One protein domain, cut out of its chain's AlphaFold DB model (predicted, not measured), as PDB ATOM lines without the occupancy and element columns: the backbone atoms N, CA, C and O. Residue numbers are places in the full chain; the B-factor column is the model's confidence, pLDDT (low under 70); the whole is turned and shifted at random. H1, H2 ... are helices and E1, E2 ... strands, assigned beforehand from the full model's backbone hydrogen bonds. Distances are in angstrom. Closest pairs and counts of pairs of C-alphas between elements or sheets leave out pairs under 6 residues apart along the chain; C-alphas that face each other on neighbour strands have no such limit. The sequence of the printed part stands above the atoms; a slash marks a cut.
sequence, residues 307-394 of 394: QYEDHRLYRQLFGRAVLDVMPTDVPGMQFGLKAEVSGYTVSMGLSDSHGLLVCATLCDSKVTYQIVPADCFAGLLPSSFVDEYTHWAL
ATOM      1  N   GLN A 307     197.368 126.390 170.588       84.00
ATOM      2  CA  GLN A 307     196.150 127.203 170.700       84.00
ATOM      3  C   GLN A 307     194.835 126.403 170.580       84.00
ATOM      4  O   GLN A 307     193.839 126.794 171.183       84.00
ATOM      5  N   TYR A 308     194.815 125.287 169.839       87.25
ATOM      6  CA  TYR A 308     193.668 124.370 169.803       87.25
ATOM      7  C   TYR A 308     193.661 123.471 171.044       87.25
ATOM      8  O   TYR A 308     192.634 123.367 171.711       87.25
ATOM      9  N   GLU A 309     194.801 122.846 171.367       82.44
ATOM     10  CA  GLU A 309     194.928 121.877 172.472       82.44
ATOM     11  C   GLU A 309     194.665 122.512 173.854       82.44
ATOM     12  O   GLU A 309     194.123 121.876 174.766       82.44
ATOM     13  N   ASP A 310     195.001 123.794 174.014       84.31
ATOM     14  CA  ASP A 310     194.765 124.559 175.238       84.31
ATOM     15  C   ASP A 310     193.331 125.074 175.378       84.31
ATOM     16  O   ASP A 310     192.926 125.493 176.469       84.31
ATOM     17  N   HIS A 311     192.531 125.008 174.312       87.44
ATOM     18  CA  HIS A 311     191.159 125.489 174.334       87.44
ATOM     19  C   HIS A 311     190.273 124.611 175.235       87.44
ATOM     20  O   HIS A 311     190.299 123.381 175.173       87.44
ATOM     21  N   ARG A 312     189.415 125.234 176.056       85.31
ATOM     22  CA  ARG A 312     188.536 124.521 177.008       85.31
ATOM     23  C   ARG A 312     187.666 123.464 176.320       85.31
ATOM     24  O   ARG A 312     187.589 122.340 176.802       85.31
ATOM     25  N   LEU A 313     187.060 123.820 175.184       86.06
ATOM     26  CA  LEU A 313     186.219 122.911 174.397       86.06
ATOM     27  C   LEU A 313     186.996 121.688 173.886       86.06
ATOM     28  O   LEU A 313     186.473 120.579 173.926       86.06
ATOM     29  N   TYR A 314     188.258 121.861 173.482       87.25
ATOM     30  CA  TYR A 314     189.106 120.740 173.079       87.25
ATOM     31  C   TYR A 314     189.296 119.760 174.236       87.25
ATOM     32  O   TYR A 314     189.042 118.566 174.094       87.25
ATOM     33  N   ARG A 315     189.651 120.276 175.419       83.69
ATOM     34  CA  ARG A 315     189.843 119.455 176.622       83.69
ATOM     35  C   ARG A 315     188.559 118.785 177.106       83.69
ATOM     36  O   ARG A 315     188.620 117.714 177.695       83.69
ATOM     37  N   GLN A 316     187.402 119.392 176.861       82.94
ATOM     38  CA  GLN A 316     186.105 118.798 177.180       82.94
ATOM     39  C   GLN A 316     185.760 117.629 176.247       82.94
ATOM     40  O   GLN A 316     185.247 116.618 176.713       82.94
ATOM     41  N   LEU A 317     186.049 117.754 174.948       84.06
ATOM     42  CA  LEU A 317     185.727 116.728 173.950       84.06
ATOM     43  C   LEU A 317     186.745 115.587 173.913       84.06
ATOM     44  O   LEU A 317     186.371 114.426 173.775       84.06
ATOM     45  N   PHE A 318     188.028 115.923 174.022       80.88
ATOM     46  CA  PHE A 318     189.137 115.004 173.764       80.88
ATOM     47  C   PHE A 318     190.062 114.828 174.976       80.88
ATOM     48  O   PHE A 318     191.027 114.065 174.927       80.88
ATOM     49  N   GLY A 319     189.792 115.505 176.095       78.25
ATOM     50  CA  GLY A 319     190.615 115.400 177.297       78.25
ATOM     51  C   GLY A 319     192.027 115.938 177.075       78.25
ATOM     52  O   GLY A 319     192.229 117.084 176.683       78.25
ATOM     53  N   ARG A 320     193.024 115.099 177.363       70.56
ATOM     54  CA  ARG A 320     194.448 115.369 177.087       70.56
ATOM     55  C   ARG A 320     194.962 114.568 175.886       70.56
ATOM     56  O   ARG A 320     196.169 114.364 175.758       70.56
ATOM     57  N   ALA A 321     194.057 114.047 175.056       69.25
ATOM     58  CA  ALA A 321     194.441 113.260 173.899       69.25
ATOM     59  C   ALA A 321     195.146 114.144 172.868       69.25
ATOM     60  O   ALA A 321     194.629 115.182 172.483       69.25
ATOM     61  N   VAL A 322     196.317 113.709 172.405       71.62
ATOM     62  CA  VAL A 322     197.029 114.336 171.282       71.62
ATOM     63  C   VAL A 322     196.448 113.791 169.985       71.62
ATOM     64  O   VAL A 322     196.665 112.623 169.680       71.62
ATOM     65  N   LEU A 323     195.691 114.576 169.233       76.56
ATOM     66  CA  LEU A 323     195.002 114.059 168.050       76.56
ATOM     67  C   LEU A 323     195.847 114.212 166.783       76.56
ATOM     68  O   LEU A 323     196.366 115.294 166.512       76.56
ATOM     69  N   ASP A 324     195.914 113.145 165.984       76.12
ATOM     70  CA  ASP A 324     196.494 113.205 164.644       76.12
ATOM     71  C   ASP A 324     195.532 113.947 163.714       76.12
ATOM     72  O   ASP A 324     194.385 113.524 163.518       76.12
ATOM     73  N   VAL A 325     196.002 115.042 163.123       80.62
ATOM     74  CA  VAL A 325     195.180 115.920 162.282       80.62
ATOM     75  C   VAL A 325     195.691 116.030 160.860       80.62
ATOM     76  O   VAL A 325     196.839 115.746 160.563       80.62
ATOM     77  N   MET A 326     194.825 116.443 159.955       77.94
ATOM     78  CA  MET A 326     195.136 116.756 158.569       77.94
ATOM     79  C   MET A 326     194.325 117.982 158.132       77.94
ATOM     80  O   MET A 326     193.360 118.328 158.803       77.94
ATOM     81  N   PRO A 327     194.697 118.681 157.056       76.69
ATOM     82  CA  PRO A 327     193.898 119.759 156.491       76.69
ATOM     83  C   PRO A 327     192.541 119.241 156.042       76.69
ATOM     84  O   PRO A 327     192.470 118.220 155.361       76.69
ATOM     85  N   THR A 328     191.476 119.938 156.422       77.94
ATOM     86  CA  THR A 328     190.100 119.544 156.099       77.94
ATOM     87  C   THR A 328     189.509 120.402 154.988       77.94
ATOM     88  O   THR A 328     189.931 121.534 154.769       77.94
ATOM     89  N   ASP A 329     188.523 119.840 154.301       70.94
ATOM     90  CA  ASP A 329     187.696 120.492 153.292       70.94
ATOM     91  C   ASP A 329     186.432 121.153 153.865       70.94
ATOM     92  O   ASP A 329     185.670 121.779 153.128       70.94
ATOM     93  N   VAL A 330     186.192 121.036 155.173       78.19
ATOM     94  CA  VAL A 330     185.016 121.631 155.819       78.19
ATOM     95  C   VAL A 330     185.152 123.162 155.881       78.19
ATOM     96  O   VAL A 330     186.092 123.664 156.506       78.19
ATOM     97  N   PRO A 331     184.210 123.936 155.302       79.25
ATOM     98  CA  PRO A 331     184.275 125.396 155.311       79.25
ATOM     99  C   PRO A 331     184.400 125.977 156.725       79.25
ATOM    100  O   PRO A 331     183.644 125.621 157.627       79.25
ATOM    101  N   GLY A 332     185.349 126.896 156.909       79.81
ATOM    102  CA  GLY A 332     185.623 127.530 158.204       79.81
ATOM    103  C   GLY A 332     186.453 126.683 159.179       79.81
ATOM    104  O   GLY A 332     186.739 127.147 160.280       79.81
ATOM    105  N   MET A 333     186.869 125.478 158.782       86.50
ATOM    106  CA  MET A 333     187.718 124.588 159.574       86.50
ATOM    107  C   MET A 333     189.106 124.489 158.936       86.50
ATOM    108  O   MET A 333     189.234 124.499 157.716       86.50
ATOM    109  N   GLN A 334     190.161 124.397 159.749       83.94
ATOM    110  CA  GLN A 334     191.536 124.253 159.248       83.94
ATOM    111  C   GLN A 334     192.057 122.820 159.370       83.94
ATOM    112  O   GLN A 334     192.904 122.405 158.583       83.94
ATOM    113  N   PHE A 335     191.544 122.051 160.331       86.31
ATOM    114  CA  PHE A 335     192.031 120.711 160.635       86.31
ATOM    115  C   PHE A 335     190.886 119.709 160.697       86.31
ATOM    116  O   PHE A 335     189.799 120.039 161.140       86.31
ATOM    117  N   GLY A 336     191.129 118.466 160.315       86.56
ATOM    118  CA  GLY A 336     190.261 117.329 160.569       86.56
ATOM    119  C   GLY A 336     191.061 116.167 161.126       86.56
ATOM    120  O   GLY A 336     192.269 116.086 160.921       86.56
ATOM    121  N   LEU A 337     190.414 115.289 161.879       84.25
ATOM    122  CA  LEU A 337     191.071 114.125 162.458       84.25
ATOM    123  C   LEU A 337     191.415 113.107 161.370       84.25
ATOM    124  O   LEU A 337     190.598 112.833 160.493       84.25
ATOM    125  N   LYS A 338     192.616 112.517 161.444       79.88
ATOM    126  CA  LYS A 338     193.015 111.422 160.542       79.88
ATOM    127  C   LYS A 338     192.216 110.139 160.796       79.88
ATOM    128  O   LYS A 338     192.080 109.319 159.893       79.88
ATOM    129  N   ALA A 339     191.757 109.937 162.028       77.06
ATOM    130  CA  ALA A 339     190.965 108.784 162.437       77.06
ATOM    131  C   ALA A 339     189.517 109.192 162.715       77.06
ATOM    132  O   ALA A 339     189.250 110.292 163.202       77.06
ATOM    133  N   GLU A 340     188.594 108.275 162.439       82.19
ATOM    134  CA  GLU A 340     187.202 108.421 162.842       82.19
ATOM    135  C   GLU A 340     187.072 108.296 164.361       82.19
ATOM    136  O   GLU A 340     187.722 107.461 164.996       82.19
ATOM    137  N   VAL A 341     186.187 109.099 164.943       77.88
ATOM    138  CA  VAL A 341     185.857 109.043 166.367       77.88
ATOM    139  C   VAL A 341     184.413 108.594 166.484       77.88
ATOM    140  O   VAL A 341     183.501 109.328 166.119       77.88
ATOM    141  N   SER A 342     184.198 107.367 166.959       79.62
ATOM    142  CA  SER A 342     182.855 106.800 167.160       79.62
ATOM    143  C   SER A 342     181.951 106.859 165.913       79.62
ATOM    144  O   SER A 342     180.751 107.087 166.037       79.62
ATOM    145  N   GLY A 343     182.522 106.659 164.717       82.69
ATOM    146  CA  GLY A 343     181.797 106.711 163.437       82.69
ATOM    147  C   GLY A 343     181.603 108.119 162.860       82.69
ATOM    148  O   GLY A 343     180.829 108.292 161.918       82.69
ATOM    149  N   TYR A 344     182.286 109.122 163.421       87.38
ATOM    150  CA  TYR A 344     182.292 110.494 162.920       87.38
ATOM    151  C   TYR A 344     183.659 110.879 162.364       87.38
ATOM    152  O   TYR A 344     184.695 110.625 162.986       87.38
ATOM    153  N   THR A 345     183.655 111.601 161.247       89.06
ATOM    154  CA  THR A 345     184.779 112.456 160.868       89.06
ATOM    155  C   THR A 345     184.642 113.783 161.600       89.06
ATOM    156  O   THR A 345     183.568 114.381 161.646       89.06
ATOM    157  N   VAL A 346     185.724 114.246 162.222       90.44
ATOM    158  CA  VAL A 346     185.709 115.475 163.021       90.44
ATOM    159  C   VAL A 346     186.613 116.506 162.373       90.44
ATOM    160  O   VAL A 346     187.762 116.206 162.064       90.44
ATOM    161  N   SER A 347     186.101 117.719 162.202       90.50
ATOM    162  CA  SER A 347     186.824 118.897 161.730       90.50
ATOM    163  C   SER A 347     186.787 120.006 162.774       90.50
ATOM    164  O   SER A 347     185.811 120.164 163.500       90.50
ATOM    165  N   MET A 348     187.873 120.757 162.872       91.19
ATOM    166  CA  MET A 348     188.124 121.786 163.863       91.19
ATOM    167  C   MET A 348     188.649 123.043 163.189       91.19
ATOM    168  O   MET A 348     189.497 122.992 162.290       91.19
ATOM    169  N   GLY A 349     188.179 124.181 163.682       89.25
ATOM    170  CA  GLY A 349     188.616 125.480 163.217       89.25
ATOM    171  C   GLY A 349     188.792 126.480 164.340       89.25
ATOM    172  O   GLY A 349     188.198 126.330 165.398       89.25
ATOM    173  N   LEU A 350     189.615 127.500 164.129       86.75
ATOM    174  CA  LEU A 350     189.674 128.658 165.016       86.75
ATOM    175  C   LEU A 350     189.037 129.862 164.336       86.75
ATOM    176  O   LEU A 350     189.329 130.166 163.178       86.75
ATOM    177  N   SER A 351     188.173 130.529 165.092       84.31
ATOM    178  CA  SER A 351     187.492 131.764 164.740       84.31
ATOM    179  C   SER A 351     187.864 132.851 165.742       84.31
ATOM    180  O   SER A 351     187.774 132.639 166.951       84.31
ATOM    181  N   ASP A 352     188.205 134.039 165.246       80.81
ATOM    182  CA  ASP A 352     188.502 135.196 166.098       80.81
ATOM    183  C   ASP A 352     187.290 135.628 166.942       80.81
ATOM    184  O   ASP A 352     187.453 136.165 168.036       80.81
ATOM    185  N   SER A 353     186.067 135.390 166.451       79.19
ATOM    186  CA  SER A 353     184.825 135.797 167.115       79.19
ATOM    187  C   SER A 353     184.217 134.720 168.012       79.19
ATOM    188  O   SER A 353     183.511 135.060 168.959       79.19
ATOM    189  N   HIS A 354     184.459 133.437 167.725       74.62
ATOM    190  CA  HIS A 354     183.785 132.317 168.399       74.62
ATOM    191  C   HIS A 354     184.735 131.285 169.024       74.62
ATOM    192  O   HIS A 354     184.272 130.304 169.604       74.62
ATOM    193  N   GLY A 355     186.052 131.490 168.937       85.81
ATOM    194  CA  GLY A 355     187.047 130.558 169.466       85.81
ATOM    195  C   GLY A 355     187.116 129.261 168.658       85.81
ATOM    196  O   GLY A 355     187.086 129.283 167.426       85.81
ATOM    197  N   LEU A 356     187.252 128.122 169.345       88.31
ATOM    198  CA  LEU A 356     187.307 126.805 168.705       88.31
ATOM    199  C   LEU A 356     185.934 126.383 168.162       88.31
ATOM    200  O   LEU A 356     184.993 126.158 168.920       88.31
ATOM    201  N   LEU A 357     185.869 126.187 166.851       90.56
ATOM    202  CA  LEU A 357     184.774 125.562 166.128       90.56
ATOM    203  C   LEU A 357     185.042 124.063 165.988       90.56
ATOM    204  O   LEU A 357     186.170 123.655 165.709       90.56
ATOM    205  N   VAL A 358     184.004 123.242 166.154       92.12
ATOM    206  CA  VAL A 358     184.080 121.791 165.948       92.12
ATOM    207  C   VAL A 358     182.856 121.326 165.176       92.12
ATOM    208  O   VAL A 358     181.723 121.680 165.501       92.12
ATOM    209  N   CYS A 359     183.108 120.518 164.157       92.44
ATOM    210  CA  CYS A 359     182.129 119.937 163.263       92.44
ATOM    211  C   CYS A 359     182.335 118.422 163.231       92.44
ATOM    212  O   CYS A 359     183.461 117.964 163.054       92.44
ATOM    213  N   ALA A 360     181.273 117.644 163.409       92.12
ATOM    214  CA  ALA A 360     181.317 116.187 163.380       92.12
ATOM    215  C   ALA A 360     180.323 115.667 162.341       92.12
ATOM    216  O   ALA A 360     179.122 115.900 162.460       92.12
ATOM    217  N   THR A 361     180.809 114.959 161.329       89.88
ATOM    218  CA  THR A 361     179.983 114.406 160.255       89.88
ATOM    219  C   THR A 361     179.900 112.895 160.404       89.88
ATOM    220  O   THR A 361     180.921 112.214 160.453       89.88
ATOM    221  N   LEU A 362     178.681 112.359 160.492       90.38
ATOM    222  CA  LEU A 362     178.460 110.919 160.594       90.38
ATOM    223  C   LEU A 362     178.785 110.253 159.252       90.38
ATOM    224  O   LEU A 362     178.204 110.625 158.228       90.38
ATOM    225  N   CYS A 363     179.674 109.257 159.258       84.19
ATOM    226  CA  CYS A 363     180.174 108.637 158.027       84.19
ATOM    227  C   CYS A 363     179.050 108.024 157.168       84.19
ATOM    228  O   CYS A 363     179.043 108.197 155.950       84.19
ATOM    229  N   ASP A 364     178.067 107.373 157.799       84.44
ATOM    230  CA  ASP A 364     177.019 106.622 157.093       84.44
ATOM    231  C   ASP A 364     175.944 107.509 156.450       84.44
ATOM    232  O   ASP A 364     175.448 107.213 155.361       84.44
ATOM    233  N   SER A 365     175.551 108.594 157.121       82.69
ATOM    234  CA  SER A 365     174.415 109.430 156.703       82.69
ATOM    235  C   SER A 365     174.827 110.785 156.130       82.69
ATOM    236  O   SER A 365     173.975 111.504 155.608       82.69
ATOM    237  N   LYS A 366     176.113 111.153 156.247       82.25
ATOM    238  CA  LYS A 366     176.659 112.492 155.960       82.25
ATOM    239  C   LYS A 366     175.977 113.630 156.729       82.25
ATOM    240  O   LYS A 366     176.158 114.802 156.396       82.25
ATOM    241  N   VAL A 367     175.210 113.300 157.766       89.38
ATOM    242  CA  VAL A 367     174.632 114.288 158.675       89.38
ATOM    243  C   VAL A 367     175.769 114.950 159.432       89.38
ATOM    244  O   VAL A 367     176.636 114.271 159.981       89.38
ATOM    245  N   THR A 368     175.767 116.274 159.433       89.62
ATOM    246  CA  THR A 368     176.833 117.080 160.009       89.62
ATOM    247  C   THR A 368     176.299 117.821 161.216       89.62
ATOM    248  O   THR A 368     175.266 118.463 161.125       89.62
ATOM    249  N   TYR A 369     177.006 117.723 162.333       92.00
ATOM    250  CA  TYR A 369     176.695 118.434 163.560       92.00
ATOM    251  C   TYR A 369     177.754 119.496 163.819       92.00
ATOM    252  O   TYR A 369     178.947 119.236 163.654       92.00
ATOM    253  N   GLN A 370     177.341 120.669 164.280       91.94
ATOM    254  CA  GLN A 370     178.243 121.745 164.685       91.94
ATOM    255  C   GLN A 370     178.050 122.073 166.158       91.94
ATOM    256  O   GLN A 370     176.921 122.145 166.648       91.94
ATOM    257  N   ILE A 371     179.153 122.280 166.875       89.81
ATOM    258  CA  ILE A 371     179.073 122.733 168.262       89.81
ATOM    259  C   ILE A 371     178.589 124.175 168.297       89.81
ATOM    260  O   ILE A 371     179.134 125.047 167.621       89.81
ATOM    261  N   VAL A 372     177.587 124.417 169.136       86.81
ATOM    262  CA  VAL A 372     177.080 125.757 169.413       86.81
ATOM    263  C   VAL A 372     177.801 126.300 170.649       86.81
ATOM    264  O   VAL A 372     177.720 125.671 171.711       86.81
ATOM    265  N   PRO A 373     178.508 127.443 170.551       81.94
ATOM    266  CA  PRO A 373     179.173 128.053 171.696       81.94
ATOM    267  C   PRO A 373     178.210 128.322 172.856       81.94
ATOM    268  O   PRO A 373     177.079 128.759 172.646       81.94
ATOM    269  N   ALA A 374     178.682 128.116 174.088       81.06
ATOM    270  CA  ALA A 374     177.908 128.361 175.309       81.06
ATOM    271  C   ALA A 374     177.335 129.790 175.369       81.06
ATOM    272  O   ALA A 374     176.201 129.994 175.800       81.06
ATOM    273  N   ASP A 375     178.089 130.766 174.853       79.31
ATOM    274  CA  ASP A 375     177.700 132.178 174.809       79.31
ATOM    275  C   ASP A 375     176.415 132.421 174.003       79.31
ATOM    276  O   ASP A 375     175.677 133.362 174.290       79.31
ATOM    277  N   CYS A 376     176.083 131.550 173.040       81.88
ATOM    278  CA  CYS A 376     174.826 131.634 172.294       81.88
ATOM    279  C   CYS A 376     173.592 131.369 173.171       81.88
ATOM    280  O   CYS A 376     172.487 131.749 172.789       81.88
ATOM    281  N   PHE A 377     173.762 130.735 174.335       84.81
ATOM    282  CA  PHE A 377     172.685 130.418 175.276       84.81
ATOM    283  C   PHE A 377     172.612 131.388 176.461       84.81
ATOM    284  O   PHE A 377     171.754 131.223 177.336       84.81
ATOM    285  N   ALA A 378     173.477 132.409 176.501       80.88
ATOM    286  CA  ALA A 378     173.523 133.385 177.583       80.88
ATOM    287  C   ALA A 378     172.159 134.078 177.765       80.88
ATOM    288  O   ALA A 378     171.645 134.739 176.866       80.88
ATOM    289  N   GLY A 379     171.554 133.906 178.944       84.94
ATOM    290  CA  GLY A 379     170.236 134.463 179.273       84.94
ATOM    291  C   GLY A 379     169.037 133.729 178.657       84.94
ATOM    292  O   GLY A 379     167.903 134.120 178.929       84.94
ATOM    293  N   LEU A 380     169.260 132.669 177.871       89.56
ATOM    294  CA  LEU A 380     168.205 131.848 177.265       89.56
ATOM    295  C   LEU A 380     167.980 130.532 178.016       89.56
ATOM    296  O   LEU A 380     166.842 130.075 178.116       89.56
ATOM    297  N   LEU A 381     169.046 129.932 178.550       88.12
ATOM    298  CA  LEU A 381     168.995 128.676 179.298       88.12
ATOM    299  C   LEU A 381     169.581 128.848 180.710       88.12
ATOM    300  O   LEU A 381     170.475 129.675 180.905       88.12
ATOM    301  N   PRO A 382     169.111 128.075 181.711       89.75
ATOM    302  CA  PRO A 382     169.766 128.023 183.014       89.75
ATOM    303  C   PRO A 382     171.215 127.544 182.876       89.75
ATOM    304  O   PRO A 382     171.493 126.651 182.076       89.75
ATOM    305  N   SER A 383     172.120 128.080 183.697       85.19
ATOM    306  CA  SER A 383     173.559 127.785 183.614       85.19
ATOM    307  C   SER A 383     173.877 126.292 183.707       85.19
ATOM    308  O   SER A 383     174.728 125.814 182.973       85.19
ATOM    309  N   SER A 384     173.132 125.517 184.503       86.81
ATOM    310  CA  SER A 384     173.312 124.060 184.600       86.81
ATOM    311  C   SER A 384     173.107 123.327 183.270       86.81
ATOM    312  O   SER A 384     173.762 122.325 183.015       86.81
ATOM    313  N   PHE A 385     172.219 123.822 182.400       85.00
ATOM    314  CA  PHE A 385     172.005 123.224 181.080       85.00
ATOM    315  C   PHE A 385     173.102 123.591 180.084       85.00
ATOM    316  O   PHE A 385     173.250 122.867 179.110       85.00
ATOM    317  N   VAL A 386     173.851 124.670 180.332       84.25
ATOM    318  CA  VAL A 386     174.912 125.176 179.450       84.25
ATOM    319  C   VAL A 386     176.298 124.697 179.889       84.25
ATOM    320  O   VAL A 386     177.115 124.322 179.058       84.25
ATOM    321  N   ASP A 387     176.568 124.679 181.195       81.50
ATOM    322  CA  ASP A 387     177.894 124.387 181.749       81.50
ATOM    323  C   ASP A 387     178.193 122.882 181.849       81.50
ATOM    324  O   ASP A 387     179.359 122.485 181.787       81.50
ATOM    325  N   GLU A 388     177.161 122.044 182.010       83.69
ATOM    326  CA  GLU A 388     177.306 120.589 182.194       83.69
ATOM    327  C   GLU A 388     177.149 119.784 180.893       83.69
ATOM    328  O   GLU A 388     177.386 118.575 180.882       83.69
ATOM    329  N   TYR A 389     176.779 120.434 179.785       85.00
ATOM    330  CA  TYR A 389     176.484 119.772 178.515       85.00
ATOM    331  C   TYR A 389     177.231 120.410 177.343       85.00
ATOM    332  O   TYR A 389     177.550 121.595 177.338       85.00
ATOM    333  N   THR A 390     177.493 119.609 176.309       86.69
ATOM    334  CA  THR A 390     177.968 120.105 175.012       86.69
ATOM    335  C   THR A 390     176.789 120.164 174.050       86.69
ATOM    336  O   THR A 390     176.154 119.140 173.788       86.69
ATOM    337  N   HIS A 391     176.501 121.342 173.503       88.62
ATOM    338  CA  HIS A 391     175.377 121.536 172.591       88.62
ATOM    339  C   HIS A 391     175.799 121.368 171.134       88.62
ATOM    340  O   HIS A 391     176.721 122.032 170.664       88.62
ATOM    341  N   TRP A 392     175.073 120.512 170.421       90.12
ATOM    342  CA  TRP A 392     175.267 120.250 169.002       90.12
ATOM    343  C   TRP A 392     174.021 120.684 168.231       90.12
ATOM    344  O   TRP A 392     172.906 120.311 168.597       90.12
ATOM    345  N   ALA A 393     174.215 121.465 167.175       88.94
ATOM    346  CA  ALA A 393     173.193 121.783 166.189       88.94
ATOM    347  C   ALA A 393     173.369 120.893 164.956       88.94
ATOM    348  O   ALA A 393     174.497 120.542 164.609       88.94
ATOM    349  N   LEU A 394     172.245 120.522 164.342       82.75
ATOM    350  CA  LEU A 394     172.172 119.801 163.070       82.75
ATOM    351  C   LEU A 394     172.283 120.771 161.889       82.75
ATOM    352  O   LEU A 394     171.689 121.870 162.005       82.75
TER     353      LEU A 394
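This is residues 307 to 394 of the 394 residues of an uncharacterized protein of Gaeumannomyces tritici (strain R3-111a-1) (UniProt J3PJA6). What shape is this? A twisted wall of five antiparallel strands has helix H1 over E4 on one face. After E5 the chain reaches out through short helices H2 and H3, then folds back so that residues 392 to 393 pair beside E5. What is it built of? The 88 printed residues include three named helices and five named strands, in chain order H1 E1 E2 E3 E4 E5 H2 H3; the class is mixed, with 42 residues, under half, in named elements. The whole is compact, with a radius of gyration of the C-alphas of 13.2 A and spans of 37 by 30 by 23 A.

How do the strands pair? The sheet's order is E1, residues 325 to 327, E2, 335 to 337, E3, 344 to 351, E4, 355 to 362, and E5, 368 to 371: a meander, each strand the antiparallel neighbour of the one before and each such pair a hairpin. N 326 and O 336 are 2.8 A apart, N 337 and O 346 2.8 A, N 347 and O 359 2.8 A, N 360 and O 369 2.8 A. Where are the helices? H1, residues 312 to 318, is on the sheet at a height of 9.9 A, over E4; its closest C-alphas to E4 are those of Leu 313 and Leu 356, 7.0 A. H2, residues 374 to 377, and H3, residues 383 to 387, only just touch, with 3 pairs of C-alphas within 8 A, Ala 374 and Val 386 closest at 6.0 A. Every O i to N i+4 pair is within hydrogen-bond range in H1 and H3; H2 is too short for one.

Where does the first element begin? C-alpha 312 of H1 is at (188.536, 124.521, 177.008). Which strands are long? E3 measures 22.0 A and E4 23.2 A, ending at C-alpha 362, (178.460, 110.919, 160.594).

How large is it? The C-alphas farthest apart, of Lys 338 and Gly 379, are 37.4 A apart. Is it continuous and confident? The printed part has no cut and no long link; its mean pLDDT is 84.0, and residue 321 is under 70.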